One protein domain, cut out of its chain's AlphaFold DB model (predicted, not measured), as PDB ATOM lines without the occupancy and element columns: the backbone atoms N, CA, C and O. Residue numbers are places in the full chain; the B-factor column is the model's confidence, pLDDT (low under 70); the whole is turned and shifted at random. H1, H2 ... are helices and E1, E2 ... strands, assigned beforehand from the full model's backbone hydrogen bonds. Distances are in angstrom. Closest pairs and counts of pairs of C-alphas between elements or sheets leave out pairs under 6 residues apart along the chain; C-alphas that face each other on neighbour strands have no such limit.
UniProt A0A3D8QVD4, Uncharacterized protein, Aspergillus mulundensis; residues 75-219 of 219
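Overview. This is residues 75 to 219 of the 219 residues of an uncharacterized protein of Aspergillus mulundensis (UniProt A0A3D8QVD4). Two helical hairpins, H1 with H2 and H3 with H4, pack crosswise; a small antiparallel strand hairpin, E1 with E2, lies beyond the beginning of H1, and loops make both ends of the longest axis. The 145 printed residues, under half in named elements, hold two named strands, then four named helices: mostly helix. The whole is compact, radius of gyration of the C-alphas 16.7 A, spanning 52 by 35 by 28 A.

Along the chain. E1, residues 90 to 92, begins at C-alpha (217.750, 199.355, 259.504). E2 is 117 to 119, H1 121 to 135 (21.1 A), H2 140 to 152, H3 168 to 177. H4, 186 to 199 (20.2 A), ends at C-alpha (197.425, 180.703, 261.513).

Arrangement. In hairpin E1 and E2, N 91 and O 118 are 2.9 A apart, within hydrogen-bond range. H1 and H2 touch, closest C-alphas Tyr 132 and Trp 146, 5.4 A; H3 and H4 touch, Cys 176 and Ile 186, 5.1 A. H1, with residues 133 to 134 alone, touches H4 about perpendicular at 75 degrees, closest C-alphas Cys 133 and Arg 194, 5.0 A. Every helix O i to N i+4 pair is within range.

Size, cuts and confidence. The printed part has no cut. Links E1 to E2 and H2 to H3 are long. Low-confidence residues include 212 to 219.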
ATOM      1  N   LEU A  75     207.661 195.518 260.417       95.31
ATOM      2  CA  LEU A  75     208.677 196.484 260.826       95.31
ATOM      3  C   LEU A  75     208.028 197.569 261.703       95.31
ATOM      4  O   LEU A  75     206.961 198.064 261.320       95.31
ATOM      5  N   PRO A  76     208.666 198.001 262.810       93.94
ATOM      6  CA  PRO A  76     208.225 199.173 263.565       93.94
ATOM      7  C   PRO A  76     208.059 200.407 262.673       93.94
ATOM      8  O   PRO A  76     208.724 200.538 261.642       93.94
ATOM      9  N   GLU A  77     207.164 201.322 263.049       94.19
ATOM     10  CA  GLU A  77     206.910 202.534 262.265       94.19
ATOM     11  C   GLU A  77     208.200 203.332 262.041       94.19
ATOM     12  O   GLU A  77     208.911 203.681 262.988       94.19
ATOM     13  N   LEU A  78     208.496 203.622 260.771       92.75
ATOM     14  CA  LEU A  78     209.689 204.364 260.391       92.75
ATOM     15  C   LEU A  78     209.615 205.800 260.919       92.75
ATOM     16  O   LEU A  78     208.825 206.612 260.443       92.75
ATOM     17  N   GLN A  79     210.494 206.119 261.863       91.50
ATOM     18  CA  GLN A  79     210.640 207.472 262.400       91.50
ATOM     19  C   GLN A  79     211.450 208.370 261.457       91.50
ATOM     20  O   GLN A  79     212.070 207.892 260.509       91.50
ATOM     21  N   THR A  80     211.489 209.677 261.691       90.00
ATOM     22  CA  THR A  80     212.448 210.583 261.028       90.00
ATOM     23  C   THR A  80     213.827 210.512 261.693       90.00
ATOM     24  O   THR A  80     213.923 210.156 262.861       90.00
ATOM     25  N   GLY A  81     214.898 210.861 260.968       90.94
ATOM     26  CA  GLY A  81     216.281 210.821 261.480       90.94
ATOM     27  C   GLY A  81     217.012 209.490 261.233       90.94
ATOM     28  O   GLY A  81     216.437 208.589 260.614       90.94
ATOM     29  N   PRO A  82     218.281 209.357 261.653       93.31
ATOM     30  CA  PRO A  82     219.052 208.124 261.485       93.31
ATOM     31  C   PRO A  82     218.482 206.969 262.335       93.31
ATOM     32  O   PRO A  82     217.784 207.227 263.317       93.31
ATOM     33  N   PRO A  83     218.728 205.699 261.958       95.62
ATOM     34  CA  PRO A  83     218.412 204.563 262.819       95.62
ATOM     35  C   PRO A  83     219.338 204.550 264.046       95.62
ATOM     36  O   PRO A  83     220.385 205.206 264.044       95.62
ATOM     37  N   ALA A  84     218.967 203.804 265.087       93.56
ATOM     38  CA  ALA A  84     219.872 203.555 266.208       93.56
ATOM     39  C   ALA A  84     221.128 202.798 265.730       93.56
ATOM     40  O   ALA A  84     221.083 202.071 264.737       93.56
ATOM     41  N   ALA A  85     222.256 202.962 266.425       90.06
ATOM     42  CA  ALA A  85     223.512 202.311 266.035       90.06
ATOM     43  C   ALA A  85     223.418 200.771 266.064       90.06
ATOM     44  O   ALA A  85     224.069 200.091 265.273       90.06
ATOM     45  N   ASP A  86     222.586 200.237 266.954       92.00
ATOM     46  CA  ASP A  86     222.280 198.822 267.152       92.00
ATOM     47  C   ASP A  86     220.911 198.417 266.573       92.00
ATOM     48  O   ASP A  86     220.371 197.372 266.938       92.00
ATOM     49  N   ASP A  87     220.342 199.223 265.664       95.25
ATOM     50  CA  ASP A  87     219.040 198.933 265.061       95.25
ATOM     51  C   ASP A  87     219.047 197.544 264.385       95.25
ATOM     52  O   ASP A  87     219.875 197.269 263.504       95.25
ATOM     53  N   PRO A  88     218.127 196.638 264.771       94.62
ATOM     54  CA  PRO A  88     218.139 195.262 264.290       94.62
ATOM     55  C   PRO A  88     217.651 195.130 262.843       94.62
ATOM     56  O   PRO A  88     217.804 194.061 262.242       94.62
ATOM     57  N   HIS A  89     217.059 196.179 262.265       96.12
ATOM     58  CA  HIS A  89     216.392 196.118 260.967       96.12
ATOM     59  C   HIS A  89     216.940 197.079 259.925       96.12
ATOM     60  O   HIS A  89     216.924 196.767 258.730       96.12
ATOM     61  N   LEU A  90     217.395 198.244 260.364       96.94
ATOM     62  CA  LEU A  90     217.750 199.355 259.504       96.94
ATOM     63  C   LEU A  90     219.239 199.656 259.581       96.94
ATOM     64  O   LEU A  90     219.903 199.460 260.590       96.94
ATOM     65  N   MET A  91     219.755 200.171 258.477       96.00
ATOM     66  CA  MET A  91     221.083 200.760 258.388       96.00
ATOM     67  C   MET A  91     221.037 201.945 257.423       96.00
ATOM     68  O   MET A  91     220.013 202.190 256.774       96.00
ATOM     69  N   LEU A  92     222.122 202.708 257.339       96.25
ATOM     70  CA  LEU A  92     222.237 203.810 256.386       96.25
ATOM     71  C   LEU A  92     222.871 203.342 255.071       96.25
ATOM     72  O   LEU A  92     223.657 202.399 255.042       96.25
ATOM     73  N   SER A  93     222.549 204.019 253.969       95.31
ATOM     74  CA  SER A  93     223.112 203.730 252.641       95.31
ATOM     75  C   SER A  93     224.613 204.024 252.513       95.31
ATOM     76  O   SER A  93     225.247 203.539 251.578       95.31
ATOM     77  N   ASN A  94     225.186 204.786 253.443       95.06
ATOM     78  CA  ASN A  94     226.621 205.053 253.559       95.06
ATOM     79  C   ASN A  94     227.311 204.187 254.630       95.06
ATOM     80  O   ASN A  94     228.458 204.440 254.986       95.06
ATOM     81  N   ASP A  95     226.624 203.180 255.174       93.69
ATOM     82  CA  ASP A  95     227.197 202.309 256.196       93.69
ATOM     83  C   ASP A  95     228.350 201.468 255.609       93.69
ATOM     84  O   ASP A  95     228.149 200.768 254.610       93.69
ATOM     85  N   PRO A  96     229.549 201.491 256.222       91.62
ATOM     86  CA  PRO A  96     230.752 200.862 255.674       91.62
ATOM     87  C   PRO A  96     230.679 199.331 255.602       91.62
ATOM     88  O   PRO A  96     231.530 198.711 254.970       91.62
ATOM     89  N   ARG A  97     229.679 198.703 256.232       88.50
ATOM     90  CA  ARG A  97     229.430 197.257 256.122       88.50
ATOM     91  C   ARG A  97     228.814 196.865 254.776       88.50
ATOM     92  O   ARG A  97     228.724 195.674 254.480       88.50
ATOM     93  N   LEU A  98     228.344 197.830 253.980       88.81
ATOM     94  CA  LEU A  98     227.801 197.566 252.649       88.81
ATOM     95  C   LEU A  98     228.912 197.178 251.662       88.81
ATOM     96  O   LEU A  98     230.006 197.740 251.715       88.81
ATOM     97  N   PRO A  99     228.640 196.252 250.725       85.00
ATOM     98  CA  PRO A  99     229.613 195.890 249.706       85.00
ATOM     99  C   PRO A  99     229.887 197.077 248.770       85.00
ATOM    100  O   PRO A  99     228.924 197.769 248.411       85.00
ATOM    101  N   PRO A 100     231.150 197.265 248.329       85.62
ATOM    102  CA  PRO A 100     231.552 198.343 247.433       85.62
ATOM    103  C   PRO A 100     230.740 198.340 246.131       85.62
ATOM    104  O   PRO A 100     230.302 197.286 245.643       85.62
ATOM    105  N   ALA A 101     230.589 199.525 245.537       84.62
ATOM    106  CA  ALA A 101     229.934 199.708 244.251       84.62
ATOM    107  C   ALA A 101     230.563 198.786 243.190       84.62
ATOM    108  O   ALA A 101     231.753 198.855 242.887       84.62
ATOM    109  N   SER A 102     229.754 197.880 242.652       82.12
ATOM    110  CA  SER A 102     230.159 196.836 241.714       82.12
ATOM    111  C   SER A 102     228.937 196.337 240.936       82.12
ATOM    112  O   SER A 102     227.820 196.817 241.112       82.12
ATOM    113  N   HIS A 103     229.105 195.316 240.096       71.75
ATOM    114  CA  HIS A 103     227.964 194.653 239.456       71.75
ATOM    115  C   HIS A 103     227.032 193.931 240.456       71.75
ATOM    116  O   HIS A 103     225.943 193.512 240.067       71.75
ATOM    117  N   GLN A 104     227.443 193.782 241.724       68.31
ATOM    118  CA  GLN A 104     226.692 193.080 242.774       68.31
ATOM    119  C   GLN A 104     226.259 193.982 243.940       68.31
ATOM    120  O   GLN A 104     225.505 193.539 244.803       68.31
ATOM    121  N   GLY A 105     226.711 195.237 243.982       76.00
ATOM    122  CA  GLY A 105     226.473 196.143 245.103       76.00
ATOM    123  C   GLY A 105     226.539 197.604 244.683       76.00
ATOM    124  O   GLY A 105     227.093 197.940 243.642       76.00
ATOM    125  N   SER A 106     225.954 198.484 245.485       82.69
ATOM    126  CA  SER A 106     225.899 199.921 245.195       82.69
ATOM    127  C   SER A 106     226.358 200.786 246.364       82.69
ATOM    128  O   SER A 106     226.114 201.984 246.321       82.69
ATOM    129  N   GLY A 107     226.916 200.198 247.425       88.00
ATOM    130  CA  GLY A 107     227.280 200.902 248.656       88.00
ATOM    131  C   GLY A 107     228.787 200.877 248.921       88.00
ATOM    132  O   GLY A 107     229.537 200.448 248.054       88.00
ATOM    133  N   PRO A 108     229.227 201.348 250.095       94.44
ATOM    134  CA  PRO A 108     228.587 202.468 250.784       94.44
ATOM    135  C   PRO A 108     228.507 203.688 249.852       94.44
ATOM    136  O   PRO A 108     229.386 203.911 249.021       94.44
ATOM    137  N   TRP A 109     227.433 204.470 249.949       94.06
ATOM    138  CA  TRP A 109     227.348 205.749 249.242       94.06
ATOM    139  C   TRP A 109     228.353 206.738 249.833       94.06
ATOM    140  O   TRP A 109     228.493 206.808 251.052       94.06
ATOM    141  N   GLY A 110     229.055 207.470 248.965       92.25
ATOM    142  CA  GLY A 110     230.010 208.499 249.379       92.25
ATOM    143  C   GLY A 110     229.333 209.753 249.934       92.25
ATOM    144  O   GLY A 110     228.112 209.903 249.850       92.25
ATOM    145  N   ASP A 111     230.150 210.672 250.447       91.81
ATOM    146  CA  ASP A 111     229.704 211.887 251.148       91.81
ATOM    147  C   ASP A 111     228.909 212.869 250.266       91.81
ATOM    148  O   ASP A 111     228.173 213.709 250.780       91.81
ATOM    149  N   ASP A 112     228.993 212.725 248.940       93.69
ATOM    150  CA  ASP A 112     228.221 213.516 247.972       93.69
ATOM    151  C   ASP A 112     226.711 213.206 247.999       93.69
ATOM    152  O   ASP A 112     225.907 213.944 247.423       93.69
ATOM    153  N   PHE A 113     226.302 212.113 248.652       92.00
ATOM    154  CA  PHE A 113     224.910 211.678 248.715       92.00
ATOM    155  C   PHE A 113     224.353 211.764 250.132       92.00
ATOM    156  O   PHE A 113     224.974 211.338 251.103       92.00
ATOM    157  N   HIS A 114     223.108 212.235 250.248       92.25
ATOM    158  CA  HIS A 114     222.402 212.192 251.522       92.25
ATOM    159  C   HIS A 114     222.189 210.731 251.969       92.25
ATOM    160  O   HIS A 114     221.606 209.950 251.205       92.25
ATOM    161  N   PRO A 115     222.597 210.346 253.193       94.19
ATOM    162  CA  PRO A 115     222.361 209.002 253.703       94.19
ATOM    163  C   PRO A 115     220.867 208.716 253.838       94.19
ATOM    164  O   PRO A 115     220.129 209.472 254.468       94.19
ATOM    165  N   ILE A 116     220.411 207.597 253.281       94.50
ATOM    166  CA  ILE A 116     219.021 207.148 253.409       94.50
ATOM    167  C   ILE A 116     218.948 205.861 254.221       94.50
ATOM    168  O   ILE A 116     219.863 205.039 254.198       94.50
ATOM    169  N   LYS A 117     217.831 205.670 254.926       96.00
ATOM    170  CA  LYS A 117     217.558 204.419 255.635       96.00
ATOM    171  C   LYS A 117     217.225 203.308 254.655       96.00
ATOM    172  O   LYS A 117     216.350 203.465 253.803       96.00
ATOM    173  N   ILE A 118     217.887 202.176 254.829       95.88
ATOM    174  CA  ILE A 118     217.662 200.945 254.079       95.88
ATOM    175  C   ILE A 118     217.464 199.786 255.054       95.88
ATOM    176  O   ILE A 118     217.920 199.839 256.196       95.88
ATOM    177  N   LEU A 119     216.791 198.728 254.604       96.12
ATOM    178  CA  LEU A 119     216.790 197.468 255.341       96.12
ATOM    179  C   LEU A 119     218.202 196.885 255.329       96.12
ATOM    180  O   LEU A 119     218.850 196.858 254.280       96.12
ATOM    181  N   ASN A 120     218.647 196.368 256.470       93.62
ATOM    182  CA  ASN A 120     219.859 195.564 256.507       93.62
ATOM    183  C   ASN A 120     219.671 194.247 255.719       93.62
ATOM    184  O   ASN A 120     218.532 193.848 255.444       93.62
ATOM    185  N   PRO A 121     220.756 193.546 255.338       91.38
ATOM    186  CA  PRO A 121     220.662 192.367 254.475       91.38
ATOM    187  C   PRO A 121     219.740 191.261 255.007       91.38
ATOM    188  O   PRO A 121     218.990 190.657 254.233       91.38
ATOM    189  N   ASN A 122     219.746 191.023 256.322       93.56
ATOM    190  CA  ASN A 122     218.889 190.021 256.958       93.56
ATOM    191  C   ASN A 122     217.413 190.431 256.859       93.56
ATOM    192  O   ASN A 122     216.574 189.657 256.407       93.56
ATOM    193  N   SER A 123     217.108 191.682 257.189       95.88
ATOM    194  CA  SER A 123     215.748 192.223 257.172       95.88
ATOM    195  C   SER A 123     215.184 192.363 255.761       95.88
ATOM    196  O   SER A 123     214.001 192.106 255.547       95.88
ATOM    197  N   LEU A 124     216.012 192.701 254.767       95.19
ATOM    198  CA  LEU A 124     215.616 192.685 253.356       95.19
ATOM    199  C   LEU A 124     215.261 191.266 252.888       95.19
ATOM    200  O   LEU A 124     214.303 191.073 252.138       95.19
ATOM    201  N   THR A 125     216.011 190.272 253.361       94.81
ATOM    202  CA  THR A 125     215.771 188.858 253.055       94.81
ATOM    203  C   THR A 125     214.473 188.368 253.684       94.81
ATOM    204  O   THR A 125     213.617 187.815 252.990       94.81
ATOM    205  N   GLU A 126     214.263 188.651 254.969       96.00
ATOM    206  CA  GLU A 126     213.006 188.340 255.650       96.00
ATOM    207  C   GLU A 126     211.818 189.061 254.995       96.00
ATOM    208  O   GLU A 126     210.775 188.439 254.789       96.00
ATOM    209  N   ALA A 127     211.976 190.323 254.572       96.31
ATOM    210  CA  ALA A 127     210.947 191.056 253.830       96.31
ATOM    211  C   ALA A 127     210.518 190.307 252.561       96.31
ATOM    212  O   ALA A 127     209.323 190.138 252.311       96.31
ATOM    213  N   ALA A 128     211.482 189.831 251.766       95.25
ATOM    214  CA  ALA A 128     211.207 189.087 250.541       95.25
ATOM    215  C   ALA A 128     210.469 187.766 250.827       95.25
ATOM    216  O   ALA A 128     209.522 187.433 250.110       95.25
ATOM    217  N   ILE A 129     210.839 187.058 251.900       94.81
ATOM    218  CA  ILE A 129     210.168 185.825 252.340       94.81
ATOM    219  C   ILE A 129     208.732 186.116 252.800       94.81
ATOM    220  O   ILE A 129     207.800 185.439 252.357       94.81
ATOM    221  N   PHE A 130     208.521 187.144 253.632       95.06
ATOM    222  CA  PHE A 130     207.187 187.580 254.067       95.06
ATOM    223  C   PHE A 130     206.286 187.899 252.870       95.06
ATOM    224  O   PHE A 130     205.153 187.413 252.784       95.06
ATOM    225  N   LEU A 131     206.793 188.698 251.928       94.38
ATOM    226  CA  LEU A 131     206.068 189.113 250.728       94.38
ATOM    227  C   LEU A 131     205.741 187.924 249.820       94.38
ATOM    228  O   LEU A 131     204.612 187.827 249.333       94.38
ATOM    229  N   TYR A 132     206.678 186.988 249.648       92.62
ATOM    230  CA  TYR A 132     206.419 185.745 248.930       92.62
ATOM    231  C   TYR A 132     205.298 184.941 249.598       92.62
ATOM    232  O   TYR A 132     204.306 184.628 248.940       92.62
ATOM    233  N   CYS A 133     205.401 184.673 250.904       91.75
ATOM    234  CA  CYS A 133     204.396 183.906 251.643       91.75
ATOM    235  C   CYS A 133     202.994 184.527 251.518       91.75
ATOM    236  O   CYS A 133     202.003 183.820 251.312       91.75
ATOM    237  N   ARG A 134     202.900 185.858 251.596       90.81
ATOM    238  CA  ARG A 134     201.630 186.580 251.470       90.81
ATOM    239  C   ARG A 134     201.049 186.508 250.055       90.81
ATOM    240  O   ARG A 134     199.860 186.227 249.895       90.81
ATOM    241  N   ASP A 135     201.862 186.770 249.031       89.00
ATOM    242  CA  ASP A 135     201.367 187.011 247.668       89.00
ATOM    243  C   ASP A 135     201.286 185.747 246.801       89.00
ATOM    244  O   ASP A 135     200.566 185.741 245.798       89.00
ATOM    245  N   ALA A 136     201.961 184.664 247.188       82.25
ATOM    246  CA  ALA A 136     202.045 183.437 246.400       82.25
ATOM    247  C   ALA A 136     200.698 182.744 246.125       82.25
ATOM    248  O   ALA A 136     200.557 182.075 245.109       82.25
ATOM    249  N   ALA A 137     199.677 182.962 246.959       70.50
ATOM    250  CA  ALA A 137     198.326 182.434 246.727       70.50
ATOM    251  C   ALA A 137     197.391 183.401 245.977       70.50
ATOM    252  O   ALA A 137     196.240 183.065 245.720       70.50
ATOM    253  N   ARG A 138     197.834 184.633 245.695       70.56
ATOM    254  CA  ARG A 138     196.943 185.717 245.243       70.56
ATOM    255  C   ARG A 138     197.293 186.252 243.864       70.56
ATOM    256  O   ARG A 138     196.402 186.696 243.146       70.56
ATOM    257  N   LYS A 139     198.586 186.327 243.531       69.88
ATOM    258  CA  LYS A 139     199.070 187.064 242.353       69.88
ATOM    259  C   LYS A 139     200.322 186.414 241.769       69.88
ATOM    260  O   LYS A 139     201.430 186.777 242.159       69.88
ATOM    261  N   HIS A 140     200.147 185.558 240.758       70.69
ATOM    262  CA  HIS A 140     201.247 184.854 240.077       70.69
ATOM    263  C   HIS A 140     202.412 185.771 239.651       70.69
ATOM    264  O   HIS A 140     203.577 185.391 239.752       70.69
ATOM    265  N   CYS A 141     202.127 187.004 239.215       80.88
ATOM    266  CA  CYS A 141     203.156 187.960 238.800       80.88
ATOM    267  C   CYS A 141     204.044 188.461 239.953       80.88
ATOM    268  O   CYS A 141     205.256 188.588 239.785       80.88
ATOM    269  N   LEU A 142     203.472 188.721 241.132       86.25
ATOM    270  CA  LEU A 142     204.243 189.144 242.304       86.25
ATOM    271  C   LEU A 142     205.044 187.982 242.885       86.25
ATOM    272  O   LEU A 142     206.184 188.170 243.292       86.25
ATOM    273  N   THR A 143     204.497 186.768 242.837       85.19
ATOM    274  CA  THR A 143     205.227 185.550 243.202       85.19
ATOM    275  C   THR A 143     206.540 185.441 242.430       85.19
ATOM    276  O   THR A 143     207.594 185.261 243.035       85.19
ATOM    277  N   ALA A 144     206.500 185.634 241.106       84.50
ATOM    278  CA  ALA A 144     207.693 185.602 240.262       84.50
ATOM    279  C   ALA A 144     208.722 186.684 240.644       84.50
ATOM    280  O   ALA A 144     209.925 186.412 240.673       84.50
ATOM    281  N   LEU A 145     208.262 187.896 240.981       89.38
ATOM    282  CA  LEU A 145     209.129 188.969 241.478       89.38
ATOM    283  C   LEU A 145     209.850 188.561 242.763       89.38
ATOM    284  O   LEU A 145     211.074 188.675 242.835       89.38
ATOM    285  N   TRP A 146     209.103 188.084 243.758       91.50
ATOM    286  CA  TRP A 146     209.647 187.753 245.072       91.50
ATOM    287  C   TRP A 146     210.621 186.579 245.005       91.50
ATOM    288  O   TRP A 146     211.692 186.655 245.600       91.50
ATOM    289  N   VAL A 147     210.336 185.553 244.193       88.06
ATOM    290  CA  VAL A 147     211.293 184.462 243.924       88.06
ATOM    291  C   VAL A 147     212.585 185.002 243.331       88.06
ATOM    292  O   VAL A 147     213.669 184.620 243.763       88.06
ATOM    293  N   ARG A 148     212.495 185.905 242.349       87.25
ATOM    294  CA  ARG A 148     213.691 186.484 241.734       87.25
ATOM    295  C   ARG A 148     214.488 187.321 242.733       87.25
ATOM    296  O   ARG A 148     215.711 187.231 242.720       87.25
ATOM    297  N   MET A 149     213.826 188.093 243.597       89.69
ATOM    298  CA  MET A 149     214.499 188.829 244.673       89.69
ATOM    299  C   MET A 149     215.203 187.879 245.645       89.69
ATOM    300  O   MET A 149     216.394 188.047 245.873       89.69
ATOM    301  N   MET A 150     214.519 186.842 246.138       90.00
ATOM    302  CA  MET A 150     215.122 185.846 247.032       90.00
ATOM    303  C   MET A 150     216.330 185.151 246.391       90.00
ATOM    304  O   MET A 150     217.360 185.016 247.036       90.00
ATOM    305  N   ARG A 151     216.256 184.785 245.101       86.38
ATOM    306  CA  ARG A 151     217.400 184.212 244.367       86.38
ATOM    307  C   ARG A 151     218.582 185.174 244.267       86.38
ATOM    308  O   ARG A 151     219.715 184.738 244.400       86.38
ATOM    309  N   ARG A 152     218.333 186.468 244.034       84.88
ATOM    310  CA  ARG A 152     219.392 187.494 243.981       84.88
ATOM    311  C   ARG A 152     220.015 187.778 245.341       84.88
ATOM    312  O   ARG A 152     221.161 188.194 245.390       84.88
ATOM    313  N   LEU A 153     219.261 187.563 246.411       87.31
ATOM    314  CA  LEU A 153     219.762 187.659 247.774       87.31
ATOM    315  C   LEU A 153     220.477 186.381 248.223       87.31
ATOM    316  O   LEU A 153     221.050 186.399 249.303       87.31
ATOM    317  N   GLY A 154     220.409 185.285 247.458       86.56
ATOM    318  CA  GLY A 154     220.964 183.988 247.839       86.56
ATOM    319  C   GLY A 154     222.458 184.043 248.151       86.56
ATOM    320  O   GLY A 154     223.202 184.863 247.622       86.56
ATOM    321  N   ASP A 155     222.896 183.126 249.000       83.00
ATOM    322  CA  ASP A 155     224.284 182.974 249.440       83.00
ATOM    323  C   ASP A 155     225.082 182.043 248.490       83.00
ATOM    324  O   ASP A 155     226.244 181.732 248.740       83.00
ATOM    325  N   VAL A 156     224.444 181.584 247.401       64.06
ATOM    326  CA  VAL A 156     224.856 180.452 246.544       64.06
ATOM    327  C   VAL A 156     226.200 180.670 245.836       64.06
ATOM    328  O   VAL A 156     226.900 179.702 245.561       64.06
ATOM    329  N   ASP A 157     226.600 181.920 245.606       61.75
ATOM    330  CA  ASP A 157     227.821 182.228 244.852       61.75
ATOM    331  C   ASP A 157     229.044 182.486 245.755       61.75
ATOM    332  O   ASP A 157     230.115 182.826 245.257       61.75
ATOM    333  N   GLY A 158     228.908 182.388 247.086       58.75
ATOM    334  CA  GLY A 158     229.999 182.647 248.043       58.75
ATOM    335  C   GLY A 158     230.499 184.101 248.091       58.75
ATOM    336  O   GLY A 158     231.373 184.422 248.891       58.75
ATOM    337  N   VAL A 159     229.945 184.990 247.258       61.88
ATOM    338  CA  VAL A 159     230.322 186.413 247.188       61.88
ATOM    339  C   VAL A 159     229.618 187.249 248.259       61.88
ATOM    340  O   VAL A 159     230.160 188.242 248.736       61.88
ATOM    341  N   SER A 160     228.411 186.847 248.659       66.75
ATOM    342  CA  SER A 160     227.673 187.503 249.741       66.75
ATOM    343  C   SER A 160     227.944 186.808 251.076       66.75
ATOM    344  O   SER A 160     227.928 185.577 251.115       66.75
ATOM    345  N   PRO A 161     228.116 187.559 252.181       70.38
ATOM    346  CA  PRO A 161     228.152 186.972 253.512       70.38
ATOM    347  C   PRO A 161     226.916 186.108 253.756       70.38
ATOM    348  O   PRO A 161     225.796 186.504 253.405       70.38
ATOM    349  N   THR A 162     227.129 184.948 254.377       78.56
ATOM    350  CA  THR A 162     226.043 184.086 254.842       78.56
ATOM    351  C   THR A 162     225.125 184.885 255.751       78.56
ATOM    352  O   THR A 162     225.569 185.517 256.711       78.56
ATOM    353  N   LYS A 163     223.832 184.864 255.435       84.56
ATOM    354  CA  LYS A 163     222.838 185.599 256.215       84.56
ATOM    355  C   LYS A 163     222.370 184.755 257.391       84.56
ATOM    356  O   LYS A 163     222.076 183.569 257.240       84.56
ATOM    357  N   HIS A 164     222.268 185.413 258.540       87.38
ATOM    358  CA  HIS A 164     221.737 184.858 259.780       87.38
ATOM    359  C   HIS A 164     220.445 185.599 260.112       87.38
ATOM    360  O   HIS A 164     220.456 186.662 260.732       87.38
ATOM    361  N   LEU A 165     219.337 185.070 259.606       91.31
ATOM    362  CA  LEU A 165     218.010 185.618 259.811       91.31
ATOM    363  C   LEU A 165     217.635 185.510 261.290       91.31
ATOM    364  O   LEU A 165     217.930 184.525 261.966       91.31
ATOM    365  N   SER A 166     216.975 186.548 261.787       88.38
ATOM    366  CA  SER A 166     216.607 186.678 263.196       88.38
ATOM    367  C   SER A 166     215.508 185.696 263.607       88.38
ATOM    368  O   SER A 166     215.420 185.297 264.766       88.38
ATOM    369  N   ARG A 167     214.664 185.297 262.648       92.19
ATOM    370  CA  ARG A 167     213.526 184.399 262.863       92.19
ATOM    371  C   ARG A 167     213.918 182.955 262.510       92.19
ATOM    372  O   ARG A 167     214.174 182.693 261.333       92.19
ATOM    373  N   PRO A 168     213.897 181.996 263.458       91.88
ATOM    374  CA  PRO A 168     214.333 180.618 263.203       91.88
ATOM    375  C   PRO A 168     213.613 179.933 262.034       91.88
ATOM    376  O   PRO A 168     214.260 179.373 261.155       91.88
ATOM    377  N   ASP A 169     212.286 180.055 261.945       90.12
ATOM    378  CA  ASP A 169     211.521 179.438 260.850       90.12
ATOM    379  C   ASP A 169     211.852 180.059 259.479       90.12
ATOM    380  O   ASP A 169     211.776 179.396 258.444       90.12
ATOM    381  N   PHE A 170     212.245 181.338 259.459       93.81
ATOM    382  CA  PHE A 170     212.720 181.994 258.241       93.81
ATOM    383  C   PHE A 170     214.108 181.490 257.870       93.81
ATOM    384  O   PHE A 170     214.360 181.261 256.689       93.81
ATOM    385  N   GLN A 171     214.986 181.293 258.858       92.75
ATOM    386  CA  GLN A 171     216.316 180.731 258.646       92.75
ATOM    387  C   GLN A 171     216.227 179.342 258.004       92.75
ATOM    388  O   GLN A 171     216.912 179.100 257.018       92.75
ATOM    389  N   VAL A 172     215.323 178.471 258.468       90.81
ATOM    390  CA  VAL A 172     215.104 177.141 257.864       90.81
ATOM    391  C   VAL A 172     214.705 177.254 256.389       90.81
ATOM    392  O   VAL A 172     215.322 176.630 255.524       90.81
ATOM    393  N   ALA A 173     213.713 178.094 256.073       90.31
ATOM    394  CA  ALA A 173     213.286 178.311 254.690       90.31
ATOM    395  C   ALA A 173     214.411 178.906 253.816       90.31
ATOM    396  O   ALA A 173     214.578 178.517 252.655       90.31
ATOM    397  N   TRP A 174     215.199 179.826 254.378       91.25
ATOM    398  CA  TRP A 174     216.356 180.436 253.727       91.25
ATOM    399  C   TRP A 174     217.467 179.424 253.455       91.25
ATOM    400  O   TRP A 174     218.020 179.391 252.356       91.25
ATOM    401  N   ASP A 175     217.770 178.549 254.406       89.94
ATOM    402  CA  ASP A 175     218.784 177.515 254.237       89.94
ATOM    403  C   ASP A 175     218.369 176.478 253.193       89.94
ATOM    404  O   ASP A 175     219.196 176.083 252.374       89.94
ATOM    405  N   CYS A 176     217.087 176.112 253.111       87.88
ATOM    406  CA  CYS A 176     216.587 175.269 252.023       87.88
ATOM    407  C   CYS A 176     216.700 175.937 250.642       87.88
ATOM    408  O   CYS A 176     217.078 175.267 249.681       87.88
ATOM    409  N   LEU A 177     216.428 177.246 250.520       86.75
ATOM    410  CA  LEU A 177     216.667 177.996 249.274       86.75
ATOM    411  C   LEU A 177     218.148 177.962 248.868       86.75
ATOM    412  O   LEU A 177     218.455 177.858 247.681       86.75
ATOM    413  N   ASN A 178     219.049 178.034 249.847       86.62
ATOM    414  CA  ASN A 178     220.497 178.038 249.642       86.62
ATOM    415  C   ASN A 178     221.127 176.639 249.641       86.62
ATOM    416  O   ASN A 178     222.348 176.528 249.681       86.62
ATOM    417  N   GLN A 179     220.318 175.576 249.576       84.31
ATOM    418  CA  GLN A 179     220.782 174.182 249.534       84.31
ATOM    419  C   GLN A 179     221.616 173.761 250.762       84.31
ATOM    420  O   GLN A 179     222.463 172.877 250.673       84.31
ATOM    421  N   ARG A 180     221.361 174.374 251.923       82.12
ATOM    422  CA  ARG A 180     222.011 174.074 253.211       82.12
ATOM    423  C   ARG A 180     221.132 173.263 254.176       82.12
ATOM    424  O   ARG A 180     221.592 172.910 255.256       82.12
ATOM    425  N   GLY A 181     219.876 172.983 253.815       67.06
ATOM    426  CA  GLY A 181     218.888 172.325 254.681       67.06
ATOM    427  C   GLY A 181     218.668 170.825 254.404       67.06
ATOM    428  O   GLY A 181     218.975 170.339 253.312       67.06
ATOM    429  N   PRO A 182     218.097 170.075 255.368       54.81
ATOM    430  CA  PRO A 182     217.760 168.663 255.199       54.81
ATOM    431  C   PRO A 182     216.551 168.499 254.262       54.81
ATOM    432  O   PRO A 182     215.439 168.896 254.591       54.81
ATOM    433  N   GLY A 183     216.762 167.889 253.093       58.94
ATOM    434  CA  GLY A 183     215.721 167.723 252.072       58.94
ATOM    435  C   GLY A 183     215.562 168.981 251.212       58.94
ATOM    436  O   GLY A 183     215.072 170.017 251.652       58.94
ATOM    437  N   ILE A 184     215.990 168.895 249.952       61.34
ATOM    438  CA  ILE A 184     216.056 170.015 249.002       61.34
ATOM    439  C   ILE A 184     214.652 170.307 248.443       61.34
ATOM    440  O   ILE A 184     214.358 170.046 247.281       61.34
ATOM    441  N   PHE A 185     213.751 170.832 249.273       75.00
ATOM    442  CA  PHE A 185     212.412 171.235 248.839       75.00
ATOM    443  C   PHE A 185     212.057 172.607 249.399       75.00
ATOM    444  O   PHE A 185     211.211 172.739 250.278       75.00
ATOM    445  N   ILE A 186     212.676 173.654 248.847       77.81
ATOM    446  CA  ILE A 186     212.384 175.053 249.198       77.81
ATOM    447  C   ILE A 186     210.877 175.347 249.280       77.81
ATOM    448  O   ILE A 186     210.417 176.006 250.210       77.81
ATOM    449  N   TYR A 187     210.092 174.830 248.333       81.31
ATOM    450  CA  TYR A 187     208.654 175.084 248.279       81.31
ATOM    451  C   TYR A 187     207.911 174.499 249.481       81.31
ATOM    452  O   TYR A 187     206.966 175.123 249.955       81.31
ATOM    453  N   ARG A 188     208.374 173.363 250.019       86.00
ATOM    454  CA  ARG A 188     207.803 172.743 251.217       86.00
ATOM    455  C   ARG A 188     208.014 173.626 252.440       86.00
ATOM    456  O   ARG A 188     207.043 173.969 253.108       86.00
ATOM    457  N   GLU A 189     209.251 174.033 252.717       87.81
ATOM    458  CA  GLU A 189     209.545 174.834 253.913       87.81
ATOM    459  C   GLU A 189     208.904 176.219 253.845       87.81
ATOM    460  O   GLU A 189     208.340 176.698 254.828       87.81
ATOM    461  N   ILE A 190     208.867 176.835 252.660       88.25
ATOM    462  CA  ILE A 190     208.134 178.088 252.486       88.25
ATOM    463  C   ILE A 190     206.619 177.889 252.670       88.25
ATOM    464  O   ILE A 190     205.955 178.748 253.254       88.25
ATOM    465  N   GLN A 191     206.046 176.772 252.218       87.31
ATOM    466  CA  GLN A 191     204.629 176.472 252.437       87.31
ATOM    467  C   GLN A 191     204.319 176.265 253.927       87.31
ATOM    468  O   GLN A 191     203.322 176.799 254.422       87.31
ATOM    469  N   LEU A 192     205.175 175.543 254.655       89.19
ATOM    470  CA  LEU A 192     205.056 175.362 256.104       89.19
ATOM    471  C   LEU A 192     205.125 176.710 256.831       89.19
ATOM    472  O   LEU A 192     204.220 177.033 257.609       89.19
ATOM    473  N   LEU A 193     206.122 177.535 256.503       92.31
ATOM    474  CA  LEU A 193     206.274 178.882 257.049       92.31
ATOM    475  C   LEU A 193     205.041 179.751 256.768       92.31
ATOM    476  O   LEU A 193     204.505 180.387 257.678       92.31
ATOM    477  N   ARG A 194     204.542 179.744 255.529       91.06
ATOM    478  CA  ARG A 194     203.333 180.476 255.137       91.06
ATOM    479  C   ARG A 194     202.117 180.040 255.948       91.06
ATOM    480  O   ARG A 194     201.361 180.892 256.410       91.06
ATOM    481  N   ASN A 195     201.902 178.736 256.099       88.19
ATOM    482  CA  ASN A 195     200.751 178.202 256.823       88.19
ATOM    483  C   ASN A 195     200.810 178.567 258.310       88.19
ATOM    484  O   ASN A 195     199.787 178.941 258.884       88.19
ATOM    485  N   ARG A 196     202.000 178.530 258.921       91.62
ATOM    486  CA  ARG A 196     202.215 179.021 260.289       91.62
ATOM    487  C   ARG A 196     201.899 180.513 260.400       91.62
ATOM    488  O   ARG A 196     201.072 180.887 261.228       91.62
ATOM    489  N   LEU A 197     202.495 181.343 259.537       92.06
ATOM    490  CA  LEU A 197     202.251 182.790 259.477       92.06
ATOM    491  C   LEU A 197     200.752 183.102 259.341       92.06
ATOM    492  O   LEU A 197     200.253 184.024 259.978       92.06
ATOM    493  N   ALA A 198     200.026 182.340 258.517       88.25
ATOM    494  CA  ALA A 198     198.592 182.525 258.321       88.25
ATOM    495  C   ALA A 198     197.801 182.236 259.601       88.25
ATOM    496  O   ALA A 198     196.984 183.057 260.007       88.25
ATOM    497  N   ARG A 199     198.078 181.100 260.253       87.00
ATOM    498  CA  ARG A 199     197.425 180.703 261.513       87.00
ATOM    499  C   ARG A 199     197.703 181.689 262.648       87.00
ATOM    500  O   ARG A 199     196.832 181.902 263.478       87.00
ATOM    501  N   ALA A 200     198.888 182.297 262.660       90.25
ATOM    502  CA  ALA A 200     199.282 183.307 263.639       90.25
ATOM    503  C   ALA A 200     198.775 184.729 263.314       90.25
ATOM    504  O   ALA A 200     198.956 185.637 264.116       90.25
ATOM    505  N   GLY A 201     198.167 184.958 262.143       89.50
ATOM    506  CA  GLY A 201     197.764 186.304 261.708       89.50
ATOM    507  C   GLY A 201     198.918 187.228 261.316       89.50
ATOM    508  O   GLY A 201     198.758 188.442 261.259       89.50
ATOM    509  N   GLU A 202     200.076 186.663 260.988       92.00
ATOM    510  CA  GLU A 202     201.317 187.392 260.708       92.00
ATOM    511  C   GLU A 202     201.581 187.615 259.203       92.00
ATOM    512  O   GLU A 202     202.522 188.324 258.839       92.00
ATOM    513  N   LEU A 203     200.753 187.068 258.298       87.75
ATOM    514  CA  LEU A 203     200.870 187.296 256.840       87.75
ATOM    515  C   LEU A 203     200.523 188.728 256.390       87.75
ATOM    516  O   LEU A 203     200.554 189.034 255.194       87.75
ATOM    517  N   GLY A 204     200.208 189.607 257.335       84.75
ATOM    518  CA  GLY A 204     199.953 191.014 257.086       84.75
ATOM    519  C   GLY A 204     198.506 191.325 256.716       84.75
ATOM    520  O   GLY A 204     197.663 190.434 256.595       84.75
ATOM    521  N   PRO A 205     198.208 192.615 256.491       77.81
ATOM    522  CA  PRO A 205     196.844 193.153 256.508       77.81
ATOM    523  C   PRO A 205     195.954 192.683 255.349       77.81
ATOM    524  O   PRO A 205     194.761 192.959 255.327       77.81
ATOM    525  N   LEU A 206     196.521 191.989 254.358       69.19
ATOM    526  CA  LEU A 206     195.780 191.499 253.195       69.19
ATOM    527  C   LEU A 206     195.159 190.115 253.417       69.19
ATOM    528  O   LEU A 206     194.393 189.660 252.563       69.19
ATOM    529  N   ILE A 207     195.490 189.434 254.517       69.38
ATOM    530  CA  ILE A 207     194.976 188.104 254.844       69.38
ATOM    531  C   ILE A 207     194.047 188.204 256.052       69.38
ATOM    532  O   ILE A 207     194.473 188.545 257.149       69.38
ATOM    533  N   ASN A 208     192.773 187.867 255.849       72.25
ATOM    534  CA  ASN A 208     191.833 187.674 256.944       72.25
ATOM    535  C   ASN A 208     191.944 186.227 257.441       72.25
ATOM    536  O   ASN A 208     191.573 185.294 256.725       72.25
ATOM    537  N   VAL A 209     192.443 186.068 258.668       73.62
ATOM    538  CA  VAL A 209     192.686 184.775 259.328       73.62
ATOM    539  C   VAL A 209     191.442 183.896 259.424       73.62
ATOM    540  O   VAL A 209     191.544 182.687 259.266       73.62
ATOM    541  N   ASN A 210     190.261 184.495 259.592       75.00
ATOM    542  CA  ASN A 210     189.003 183.761 259.763       75.00
ATOM    543  C   ASN A 210     188.487 183.161 258.452       75.00
ATOM    544  O   ASN A 210     187.651 182.267 258.458       75.00
ATOM    545  N   THR A 211     188.967 183.677 257.322       74.38
ATOM    546  CA  THR A 211     188.528 183.267 255.979       74.38
ATOM    547  C   THR A 211     189.648 182.636 255.163       74.38
ATOM    548  O   THR A 211     189.446 182.271 254.008       74.38
ATOM    549  N   TRP A 212     190.857 182.568 255.718       68.44
ATOM    550  CA  TRP A 212     191.997 182.050 254.986       68.44
ATOM    551  C   TRP A 212     191.883 180.536 254.855       68.44
ATOM    552  O   TRP A 212     191.721 179.822 255.842       68.44
ATOM    553  N   GLN A 213     192.040 180.057 253.626       66.12
ATOM    554  CA  GLN A 213     192.317 178.659 253.347       66.12
ATOM    555  C   GLN A 213     193.640 178.558 252.582       66.12
ATOM    556  O   GLN A 213     193.962 179.442 251.772       66.12
ATOM    557  N   PRO A 214     194.460 177.534 252.863       67.62
ATOM    558  CA  PRO A 214     195.611 177.258 252.028       67.62
ATOM    559  C   PRO A 214     195.105 176.927 250.612       67.62
ATOM    560  O   PRO A 214     194.117 176.215 250.484       67.62
ATOM    561  N   PRO A 215     195.727 177.459 249.550       66.62
ATOM    562  CA  PRO A 215     195.366 177.086 248.184       66.62
ATOM    563  C   PRO A 215     195.570 175.579 247.969       66.62
ATOM    564  O   PRO A 215     196.604 175.041 248.369       66.62
ATOM    565  N   ASP A 216     194.602 174.930 247.317       57.62
ATOM    566  CA  ASP A 216     194.521 173.467 247.155       57.62
ATOM    567  C   ASP A 216     195.662 172.861 246.313       57.62
ATOM    568  O   ASP A 216     195.885 171.653 246.307       57.62
ATOM    569  N   ASN A 217     196.402 173.697 245.590       57.62
ATOM    570  CA  ASN A 217     197.340 173.311 244.545       57.62
ATOM    571  C   ASN A 217     198.632 174.133 244.626       57.62
ATOM    572  O   ASN A 217     198.855 175.079 243.870       57.62
ATOM    573  N   TRP A 218     199.494 173.747 245.564       55.12
ATOM    574  CA  TRP A 218     200.917 174.086 245.574       55.12
ATOM    575  C   TRP A 218     201.708 172.789 245.398       55.12
ATOM    576  O   TRP A 218     202.049 172.133 246.379       55.12
ATOM    577  N   ALA A 219     201.924 172.407 244.141       42.00
ATOM    578  CA  ALA A 219     202.851 171.359 243.731       42.00
ATOM    579  C   ALA A 219     203.896 171.980 242.800       42.00
ATOM    580  O   ALA A 219     203.481 172.768 241.917       42.00
TER     581      ALA A 219